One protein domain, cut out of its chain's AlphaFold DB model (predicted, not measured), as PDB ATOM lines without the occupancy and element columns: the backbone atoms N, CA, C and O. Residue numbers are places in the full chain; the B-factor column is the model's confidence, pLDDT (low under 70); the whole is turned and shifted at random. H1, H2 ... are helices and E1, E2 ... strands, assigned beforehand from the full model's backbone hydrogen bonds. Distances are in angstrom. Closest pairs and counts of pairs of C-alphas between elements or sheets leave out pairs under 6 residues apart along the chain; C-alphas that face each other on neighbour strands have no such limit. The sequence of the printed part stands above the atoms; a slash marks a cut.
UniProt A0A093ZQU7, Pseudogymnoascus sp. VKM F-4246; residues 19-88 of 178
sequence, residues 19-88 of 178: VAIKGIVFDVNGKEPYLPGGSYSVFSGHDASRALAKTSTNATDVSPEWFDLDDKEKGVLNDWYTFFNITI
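Overview. This is residues 19 to 88 of the 178 residues of a protein of Pseudogymnoascus sp. VKM F-4246 (UniProt A0A093ZQU7). One long helix, H2, runs along one side of a small body made largely of loops; the short helix H1 packs on its residues 73 to 80, and a small two-stranded hairpin, E1 and E2, lies beside its residues 77 to 85. From the hairpin, residues 28 to 48 make a wide loop that comes back to H1, and residues 54 to 70 make a second one leading to H2. The printed part has 70 residues, with two named strands and two named helices in the order E1, E2, H1, H2; the sheet, E1 - E2, is antiparallel. The class is mixed, helices and strands, with under half of the residues in named elements. The whole is compact, with a radius of gyration of the C-alphas of 11.3 A and spans of 32 by 27 by 16 A.

Arrangement. Start at the first printed residue: E1, residues 19 to 21, is joined by a tight link to E2, residues 24 to 27. The two form a hairpin, antiparallel at 149 degrees between their directions. Look there for N 19 and O 26, 3.0 A apart, and for N 26 and O 19, 2.8 A apart, both pairs within hydrogen-bond range. Go on to H1, residues 49 to 53: its closest C-alphas to E1 are those of Ser 49 and Ile 21, 4.9 A apart. H2, residues 71 to 87, touches H1 with residues 73 to 80 alone, and the closest C-alphas are those of Ala 53 and Leu 77, 4.5 A apart. Farther along H2, the C-alpha of Tyr 81 is 6.8 A from that of Ile 21, the closest pair of H2 and E1. The closest C-alphas of H2 and E2, those of Phe 84 and Phe 26, are 7.4 A apart. In H1 and H2 every O i to N i+4 pair is within hydrogen-bond range.

Along the chain. Find C-alpha 19 at (45.361, -94.702, -9.299), where E1 begins; its three residues end at Ile 21. E2 runs from Ile 24 to Asp 27, 10.1 A from first to last C-alpha. H1 begins at C-alpha 49, at (44.884, -91.361, -0.500), and its five residues end at Ala 53. From C-alpha 71 at (49.015, -83.429, 10.080), H2 runs 24.2 A to C-alpha 87 at (57.099, -88.778, -12.088).

Size, cuts and confidence. The two C-alphas farthest apart are those of Gly 30 and Asp 70, 32.8 A. The links E2 to H1, with 21 residues, and H1 to H2, with 17, are long. The printed part, residues 19 to 88, has no cut. In the B-factor column you will find a mean pLDDT of 85.8 for the printed part of this model, and no printed residue is under 70.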
ATOM      1  N   VAL A  19      45.428 -94.908 -10.751       88.19
ATOM      2  CA  VAL A  19      45.361 -94.702  -9.299       88.19
ATOM      3  C   VAL A  19      44.892 -93.285  -9.003       88.19
ATOM      4  O   VAL A  19      45.314 -92.347  -9.679       88.19
ATOM      5  N   ALA A  20      44.019 -93.113  -8.012       87.38
ATOM      6  CA  ALA A  20      43.595 -91.789  -7.569       87.38
ATOM      7  C   ALA A  20      44.303 -91.387  -6.266       87.38
ATOM      8  O   ALA A  20      44.455 -92.202  -5.354       87.38
ATOM      9  N   ILE A  21      44.746 -90.129  -6.200       88.88
ATOM     10  CA  ILE A  21      45.363 -89.503  -5.024       88.88
ATOM     11  C   ILE A  21      44.796 -88.090  -4.886       88.88
ATOM     12  O   ILE A  21      44.908 -87.280  -5.805       88.88
ATOM     13  N   LYS A  22      44.194 -87.782  -3.733       86.19
ATOM     14  CA  LYS A  22      43.521 -86.506  -3.425       86.19
ATOM     15  C   LYS A  22      42.470 -86.116  -4.479       86.19
ATOM     16  O   LYS A  22      42.277 -84.937  -4.751       86.19
ATOM     17  N   GLY A  23      41.815 -87.106  -5.090       83.38
ATOM     18  CA  GLY A  23      40.855 -86.897  -6.180       83.38
ATOM     19  C   GLY A  23      41.469 -86.670  -7.569       83.38
ATOM     20  O   GLY A  23      40.724 -86.508  -8.530       83.38
ATOM     21  N   ILE A  24      42.798 -86.700  -7.708       85.81
ATOM     22  CA  ILE A  24      43.492 -86.614  -9.000       85.81
ATOM     23  C   ILE A  24      43.869 -88.020  -9.453       85.81
ATOM     24  O   ILE A  24      44.471 -88.785  -8.701       85.81
ATOM     25  N   VAL A  25      43.507 -88.364 -10.690       87.75
ATOM     26  CA  VAL A  25      43.794 -89.675 -11.278       87.75
ATOM     27  C   VAL A  25      45.126 -89.622 -12.020       87.75
ATOM     28  O   VAL A  25      45.356 -88.758 -12.863       87.75
ATOM     29  N   PHE A  26      45.994 -90.578 -11.722       87.75
ATOM     30  CA  PHE A  26      47.299 -90.761 -12.338       87.75
ATOM     31  C   PHE A  26      47.307 -92.044 -13.164       87.75
ATOM     32  O   PHE A  26      46.781 -93.076 -12.739       87.75
ATOM     33  N   ASP A  27      47.913 -91.970 -14.348       87.81
ATOM     34  CA  ASP A  27      48.110 -93.131 -15.209       87.81
ATOM     35  C   ASP A  27      49.366 -93.900 -14.775       87.81
ATOM     36  O   ASP A  27      50.489 -93.414 -14.904       87.81
ATOM     37  N   VAL A  28      49.181 -95.109 -14.242       85.81
ATOM     38  CA  VAL A  28      50.269 -95.981 -13.766       85.81
ATOM     39  C   VAL A  28      50.505 -97.177 -14.691       85.81
ATOM     40  O   VAL A  28      51.100 -98.179 -14.286       85.81
ATOM     41  N   ASN A  29      50.090 -97.074 -15.955       81.69
ATOM     42  CA  ASN A  29      50.358 -98.089 -16.966       81.69
ATOM     43  C   ASN A  29      51.859 -98.394 -17.096       81.69
ATOM     44  O   ASN A  29      52.700 -97.501 -17.192       81.69
ATOM     45  N   GLY A  30      52.203 -99.686 -17.094       75.88
ATOM     46  CA  GLY A  30      53.581-100.161 -17.265       75.88
ATOM     47  C   GLY A  30      54.492-100.000 -16.042       75.88
ATOM     48  O   GLY A  30      55.696-100.232 -16.144       75.88
ATOM     49  N   LYS A  31      53.961 -99.614 -14.876       82.19
ATOM     50  CA  LYS A  31      54.730 -99.557 -13.626       82.19
ATOM     51  C   LYS A  31      54.661-100.906 -12.896       82.19
ATOM     52  O   LYS A  31      53.628-101.232 -12.317       82.19
ATOM     53  N   GLU A  32      55.779-101.638 -12.854       81.31
ATOM     54  CA  GLU A  32      55.947-102.930 -12.147       81.31
ATOM     55  C   GLU A  32      55.243-103.043 -10.777       81.31
ATOM     56  O   GLU A  32      54.561-104.043 -10.554       81.31
ATOM     57  N   PRO A  33      55.323-102.053  -9.860       83.12
ATOM     58  CA  PRO A  33      54.653-102.136  -8.559       83.12
ATOM     59  C   PRO A  33      53.119-102.238  -8.592       83.12
ATOM     60  O   PRO A  33      52.536-102.752  -7.633       83.12
ATOM     61  N   TYR A  34      52.478-101.723  -9.644       83.50
ATOM     62  CA  TYR A  34      51.018-101.674  -9.799       83.50
ATOM     63  C   TYR A  34      50.482-102.812 -10.672       83.50
ATOM     64  O   TYR A  34      49.273-103.010 -10.757       83.50
ATOM     65  N   LEU A  35      51.377-103.576 -11.306       80.50
ATOM     66  CA  LEU A  35      51.010-104.759 -12.073       80.50
ATOM     67  C   LEU A  35      50.464-105.866 -11.153       80.50
ATOM     68  O   LEU A  35      50.769-105.892  -9.955       80.50
ATOM     69  N   PRO A  36      49.666-106.808 -11.688       74.31
ATOM     70  CA  PRO A  36      49.190-107.965 -10.940       74.31
ATOM     71  C   PRO A  36      50.365-108.737 -10.326       74.31
ATOM     72  O   PRO A  36      51.270-109.180 -11.026       74.31
ATOM     73  N   GLY A  37      50.347-108.882  -8.997       76.00
ATOM     74  CA  GLY A  37      51.437-109.487  -8.220       76.00
ATOM     75  C   GLY A  37      52.416-108.485  -7.596       76.00
ATOM     76  O   GLY A  37      53.236-108.877  -6.769       76.00
ATOM     77  N   GLY A  38      52.307-107.196  -7.930       79.50
ATOM     78  CA  GLY A  38      53.035-106.119  -7.269       79.50
ATOM     79  C   GLY A  38      52.440-105.754  -5.905       79.50
ATOM     80  O   GLY A  38      51.237-105.902  -5.663       79.50
ATOM     81  N   SER A  39      53.283-105.226  -5.013       80.75
ATOM     82  CA  SER A  39      52.900-104.820  -3.650       80.75
ATOM     83  C   SER A  39      51.836-103.720  -3.605       80.75
ATOM     84  O   SER A  39      51.162-103.568  -2.589       80.75
ATOM     85  N   TYR A  40      51.682-102.958  -4.692       83.06
ATOM     86  CA  TYR A  40      50.751-101.833  -4.807       83.06
ATOM     87  C   TYR A  40      49.611-102.100  -5.797       83.06
ATOM     88  O   TYR A  40      48.842-101.197  -6.122       83.06
ATOM     89  N   SER A  41      49.450-103.354  -6.231       83.06
ATOM     90  CA  SER A  41      48.344-103.778  -7.099       83.06
ATOM     91  C   SER A  41      46.967-103.448  -6.513       83.06
ATOM     92  O   SER A  41      46.050-103.120  -7.260       83.06
ATOM     93  N   VAL A  42      46.844-103.432  -5.181       85.81
ATOM     94  CA  VAL A  42      45.619-103.088  -4.440       85.81
ATOM     95  C   VAL A  42      45.141-101.645  -4.638       85.81
ATOM     96  O   VAL A  42      43.982-101.348  -4.359       85.81
ATOM     97  N   PHE A  43      46.006-100.743  -5.108       86.00
ATOM     98  CA  PHE A  43      45.655 -99.344  -5.368       86.00
ATOM     99  C   PHE A  43      45.080 -99.128  -6.770       86.00
ATOM    100  O   PHE A  43      44.483 -98.090  -7.047       86.00
ATOM    101  N   SER A  44      45.235-100.116  -7.649       84.75
ATOM    102  CA  SER A  44      44.763-100.062  -9.028       84.75
ATOM    103  C   SER A  44      43.239 -99.954  -9.072       84.75
ATOM    104  O   SER A  44      42.530-100.817  -8.557       84.75
ATOM    105  N   GLY A  45      42.727 -98.900  -9.707       80.31
ATOM    106  CA  GLY A  45      41.293 -98.649  -9.863       80.31
ATOM    107  C   GLY A  45      40.602 -98.058  -8.632       80.31
ATOM    108  O   GLY A  45      39.376 -97.937  -8.633       80.31
ATOM    109  N   HIS A  46      41.355 -97.671  -7.598       84.75
ATOM    110  CA  HIS A  46      40.819 -97.110  -6.360       84.75
ATOM    111  C   HIS A  46      41.548 -95.824  -5.941       84.75
ATOM    112  O   HIS A  46      42.623 -95.490  -6.446       84.75
ATOM    113  N   ASP A  47      40.942 -95.085  -5.009       87.88
ATOM    114  CA  ASP A  47      41.592 -93.945  -4.361       87.88
ATOM    115  C   ASP A  47      42.442 -94.434  -3.185       87.88
ATOM    116  O   ASP A  47      41.928 -94.947  -2.187       87.88
ATOM    117  N   ALA A  48      43.758 -94.290  -3.330       89.12
ATOM    118  CA  ALA A  48      44.747 -94.755  -2.367       89.12
ATOM    119  C   ALA A  48      45.178 -93.662  -1.377       89.12
ATOM    120  O   ALA A  48      46.126 -93.876  -0.624       89.12
ATOM    121  N   SER A  49      44.499 -92.509  -1.335       88.81
ATOM    122  CA  SER A  49      44.884 -91.361  -0.500       88.81
ATOM    123  C   SER A  49      45.144 -91.742   0.956       88.81
ATOM    124  O   SER A  49      46.198 -91.423   1.507       88.81
ATOM    125  N   ARG A  50      44.228 -92.482   1.587       89.75
ATOM    126  CA  ARG A  50      44.385 -92.890   2.990       89.75
ATOM    127  C   ARG A  50      45.478 -93.938   3.192       89.75
ATOM    128  O   ARG A  50      46.237 -93.860   4.157       89.75
ATOM    129  N   ALA A  51      45.571 -94.896   2.276       89.56
ATOM    130  CA  ALA A  51      46.566 -95.958   2.324       89.56
ATOM    131  C   ALA A  51      47.991 -95.396   2.179       89.56
ATOM    132  O   ALA A  51      48.880 -95.777   2.936       89.56
ATOM    133  N   LEU A  52      48.189 -94.419   1.288       89.94
ATOM    134  CA  LEU A  52      49.461 -93.718   1.102       89.94
ATOM    135  C   LEU A  52      49.822 -92.851   2.307       89.94
ATOM    136  O   LEU A  52      50.964 -92.888   2.760       89.94
ATOM    137  N   ALA A  53      48.848 -92.136   2.877       90.56
ATOM    138  CA  ALA A  53      49.053 -91.344   4.087       90.56
ATOM    139  C   ALA A  53      49.521 -92.208   5.274       90.56
ATOM    140  O   ALA A  53      50.409 -91.814   6.027       90.56
ATOM    141  N   LYS A  54      48.967 -93.421   5.400       87.25
ATOM    142  CA  LYS A  54      49.344 -94.404   6.429       87.25
ATOM    143  C   LYS A  54      50.515 -95.304   6.040       87.25
ATOM    144  O   LYS A  54      50.955 -96.104   6.860       87.25
ATOM    145  N   THR A  55      51.013 -95.202   4.806       85.25
ATOM    146  CA  THR A  55      52.012 -96.127   4.239       85.25
ATOM    147  C   THR A  55      51.593 -97.604   4.393       85.25
ATOM    148  O   THR A  55      52.404 -98.480   4.684       85.25
ATOM    149  N   SER A  56      50.297 -97.886   4.239       84.12
ATOM    150  CA  SER A  56      49.713 -99.226   4.359       84.12
ATOM    151  C   SER A  56      49.453 -99.809   2.974       84.12
ATOM    152  O   SER A  56      48.868 -99.148   2.124       84.12
ATOM    153  N   THR A  57      49.852-101.061   2.743       83.12
ATOM    154  CA  THR A  57      49.588-101.813   1.500       83.12
ATOM    155  C   THR A  57      48.367-102.729   1.612       83.12
ATOM    156  O   THR A  57      48.157-103.614   0.784       83.12
ATOM    157  N   ASN A  58      47.545-102.543   2.647       82.81
ATOM    158  CA  ASN A  58      46.351-103.349   2.857       82.81
ATOM    159  C   ASN A  58      45.174-102.804   2.046       82.81
ATOM    160  O   ASN A  58      44.868-101.613   2.098       82.81
ATOM    161  N   ALA A  59      44.438-103.697   1.382       80.31
ATOM    162  CA  ALA A  59      43.230-103.340   0.634       80.31
ATOM    163  C   ALA A  59      42.125-102.720   1.519       80.31
ATOM    164  O   ALA A  59      41.270-101.997   1.023       80.31
ATOM    165  N   THR A  60      42.141-102.975   2.831       84.06
ATOM    166  CA  THR A  60      41.166-102.432   3.793       84.06
ATOM    167  C   THR A  60      41.365-100.951   4.102       84.06
ATOM    168  O   THR A  60      40.425-100.296   4.547       84.06
ATOM    169  N   ASP A  61      42.572-100.426   3.888       82.56
ATOM    170  CA  ASP A  61      42.914 -99.027   4.166       82.56
ATOM    171  C   ASP A  61      42.767 -98.126   2.931       82.56
ATOM    172  O   ASP A  61      42.974 -96.914   3.020       82.56
ATOM    173  N   VAL A  62      42.398 -98.702   1.783       86.00
ATOM    174  CA  VAL A  62      42.181 -97.984   0.525       86.00
ATOM    175  C   VAL A  62      40.849 -97.243   0.609       86.00
ATOM    176  O   VAL A  62      39.774 -97.832   0.510       86.00
ATOM    177  N   SER A  63      40.928 -95.939   0.862       84.00
ATOM    178  CA  SER A  63      39.776 -95.055   1.000       84.00
ATOM    179  C   SER A  63      40.120 -93.644   0.510       84.00
ATOM    180  O   SER A  63      41.245 -93.182   0.745       84.00
ATOM    181  N   PRO A  64      39.151 -92.934  -0.102       83.62
ATOM    182  CA  PRO A  64      39.290 -91.525  -0.470       83.62
ATOM    183  C   PRO A  64      39.267 -90.574   0.737       83.62
ATOM    184  O   PRO A  64      39.636 -89.411   0.607       83.62
ATOM    185  N   GLU A  65      38.840 -91.032   1.915       86.12
ATOM    186  CA  GLU A  65      38.761 -90.192   3.116       86.12
ATOM    187  C   GLU A  65      40.147 -90.036   3.763       86.12
ATOM    188  O   GLU A  65      40.687 -90.987   4.334       86.12
ATOM    189  N   TRP A  66      40.734 -88.838   3.658       84.06
ATOM    190  CA  TRP A  66      42.040 -88.485   4.242       84.06
ATOM    191  C   TRP A  66      41.995 -87.256   5.168       84.06
ATOM    192  O   TRP A  66      43.000 -86.895   5.785       84.06
ATOM    193  N   PHE A  67      40.842 -86.589   5.282       82.19
ATOM    194  CA  PHE A  67      40.693 -85.360   6.070       82.19
ATOM    195  C   PHE A  67      40.773 -85.599   7.587       82.19
ATOM    196  O   PHE A  67      41.177 -84.697   8.325       82.19
ATOM    197  N   ASP A  68      40.429 -86.810   8.033       88.06
ATOM    198  CA  ASP A  68      40.410 -87.278   9.426       88.06
ATOM    199  C   ASP A  68      41.802 -87.549  10.020       88.06
ATOM    200  O   ASP A  68      41.931 -87.689  11.234       88.06
ATOM    201  N   LEU A  69      42.829 -87.625   9.175       84.56
ATOM    202  CA  LEU A  69      44.191 -87.992   9.555       84.56
ATOM    203  C   LEU A  69      44.950 -86.848  10.248       84.56
ATOM    204  O   LEU A  69      44.626 -85.666  10.071       84.56
ATOM    205  N   ASP A  70      45.993 -87.205  11.002       91.06
ATOM    206  CA  ASP A  70      46.891 -86.243  11.657       91.06
ATOM    207  C   ASP A  70      47.723 -85.478  10.603       91.06
ATOM    208  O   ASP A  70      47.963 -85.955   9.488       91.06
ATOM    209  N   ASP A  71      48.207 -84.290  10.951       90.38
ATOM    210  CA  ASP A  71      49.015 -83.429  10.080       90.38
ATOM    211  C   ASP A  71      50.300 -84.129   9.611       90.38
ATOM    212  O   ASP A  71      50.787 -83.884   8.506       90.38
ATOM    213  N   LYS A  72      50.824 -85.066  10.412       90.75
ATOM    214  CA  LYS A  72      51.972 -85.906  10.039       90.75
ATOM    215  C   LYS A  72      51.660 -86.839   8.869       90.75
ATOM    216  O   LYS A  72      52.443 -86.917   7.927       90.75
ATOM    217  N   GLU A  73      50.522 -87.525   8.916       90.94
ATOM    218  CA  GLU A  73      50.077 -88.443   7.857       90.94
ATOM    219  C   GLU A  73      49.720 -87.658   6.585       90.94
ATOM    220  O   GLU A  73      50.044 -88.072   5.471       90.94
ATOM    221  N   LYS A  74      49.133 -86.465   6.746       90.62
ATOM    222  CA  LYS A  74      48.898 -85.518   5.645       90.62
ATOM    223  C   LYS A  74      50.201 -85.040   4.998       90.62
ATOM    224  O   LYS A  74      50.234 -84.855   3.783       90.62
ATOM    225  N   GLY A  75      51.272 -84.865   5.775       92.06
ATOM    226  CA  GLY A  75      52.614 -84.579   5.259       92.06
ATOM    227  C   GLY A  75      53.101 -85.668   4.303       92.06
ATOM    228  O   GLY A  75      53.399 -85.377   3.148       92.06
ATOM    229  N   VAL A  76      53.046 -86.930   4.741       92.69
ATOM    230  CA  VAL A  76      53.415 -88.094   3.914       92.69
ATOM    231  C   VAL A  76      52.568 -88.162   2.641       92.69
ATOM    232  O   VAL A  76      53.092 -88.383   1.551       92.69
ATOM    233  N   LEU A  77      51.259 -87.911   2.743       90.94
ATOM    234  CA  LEU A  77      50.369 -87.864   1.581       90.94
ATOM    235  C   LEU A  77      50.771 -86.778   0.568       90.94
ATOM    236  O   LEU A  77      50.686 -87.001  -0.640       90.94
ATOM    237  N   ASN A  78      51.208 -85.606   1.034       90.88
ATOM    238  CA  ASN A  78      51.669 -84.529   0.157       90.88
ATOM    239  C   ASN A  78      53.007 -84.858  -0.524       90.88
ATOM    240  O   ASN A  78      53.196 -84.496  -1.688       90.88
ATOM    241  N   ASP A  79      53.900 -85.576   0.156       92.25
ATOM    242  CA  ASP A  79      55.152 -86.053  -0.435       92.25
ATOM    243  C   ASP A  79      54.870 -87.044  -1.570       92.25
ATOM    244  O   ASP A  79      55.400 -86.898  -2.676       92.25
ATOM    245  N   TRP A  80      53.952 -87.991  -1.342       90.75
ATOM    246  CA  TRP A  80      53.461 -88.885  -2.392       90.75
ATOM    247  C   TRP A  80      52.839 -88.097  -3.539       90.75
ATOM    248  O   TRP A  80      53.240 -88.272  -4.684       90.75
ATOM    249  N   TYR A  81      51.916 -87.182  -3.255       89.12
ATOM    250  CA  TYR A  81      51.290 -86.354  -4.286       89.12
ATOM    251  C   TYR A  81      52.325 -85.629  -5.165       89.12
ATOM    252  O   TYR A  81      52.225 -85.641  -6.391       89.12
ATOM    253  N   THR A  82      53.362 -85.062  -4.548       90.44
ATOM    254  CA  THR A  82      54.454 -84.381  -5.255       90.44
ATOM    255  C   THR A  82      55.258 -85.352  -6.119       90.44
ATOM    256  O   THR A  82      55.541 -85.052  -7.279       90.44
ATOM    257  N   PHE A  83      55.582 -86.536  -5.591       89.69
ATOM    258  CA  PHE A  83      56.256 -87.589  -6.347       89.69
ATOM    259  C   PHE A  83      55.443 -88.004  -7.578       89.69
ATOM    260  O   PHE A  83      55.981 -88.038  -8.683       89.69
ATOM    261  N   PHE A  84      54.146 -88.264  -7.424       87.56
ATOM    262  CA  PHE A  84      53.284 -88.639  -8.544       87.56
ATOM    263  C   PHE A  84      53.181 -87.522  -9.580       87.56
ATOM    264  O   PHE A  84      53.339 -87.796 -10.762       87.56
ATOM    265  N   ASN A  85      53.031 -86.269  -9.152       86.88
ATOM    266  CA  ASN A  85      52.935 -85.125 -10.058       86.88
ATOM    267  C   ASN A  85      54.203 -84.902 -10.907       86.88
ATOM    268  O   ASN A  85      54.120 -84.426 -12.035       86.88
ATOM    269  N   ILE A  86      55.384 -85.238 -10.378       85.12
ATOM    270  CA  ILE A  86      56.656 -85.106 -11.110       85.12
ATOM    271  C   ILE A  86      56.917 -86.324 -12.001       85.12
ATOM    272  O   ILE A  86      57.443 -86.192 -13.105       85.12
ATOM    273  N   THR A  87      56.601 -87.520 -11.507       81.25
ATOM    274  CA  THR A  87      57.099 -88.778 -12.088       81.25
ATOM    275  C   THR A  87      56.083 -89.456 -13.004       81.25
ATOM    276  O   THR A  87      56.449 -90.332 -13.794       81.25
ATOM    277  N   ILE A  88      54.802 -89.108 -12.871       83.81
ATOM    278  CA  ILE A  88      53.682 -89.739 -13.561       83.81
ATOM    279  C   ILE A  88      52.811 -88.653 -14.189       83.81
ATOM    280  O   ILE A  88      52.457 -87.664 -13.553       83.81
TER     281      ILE A  88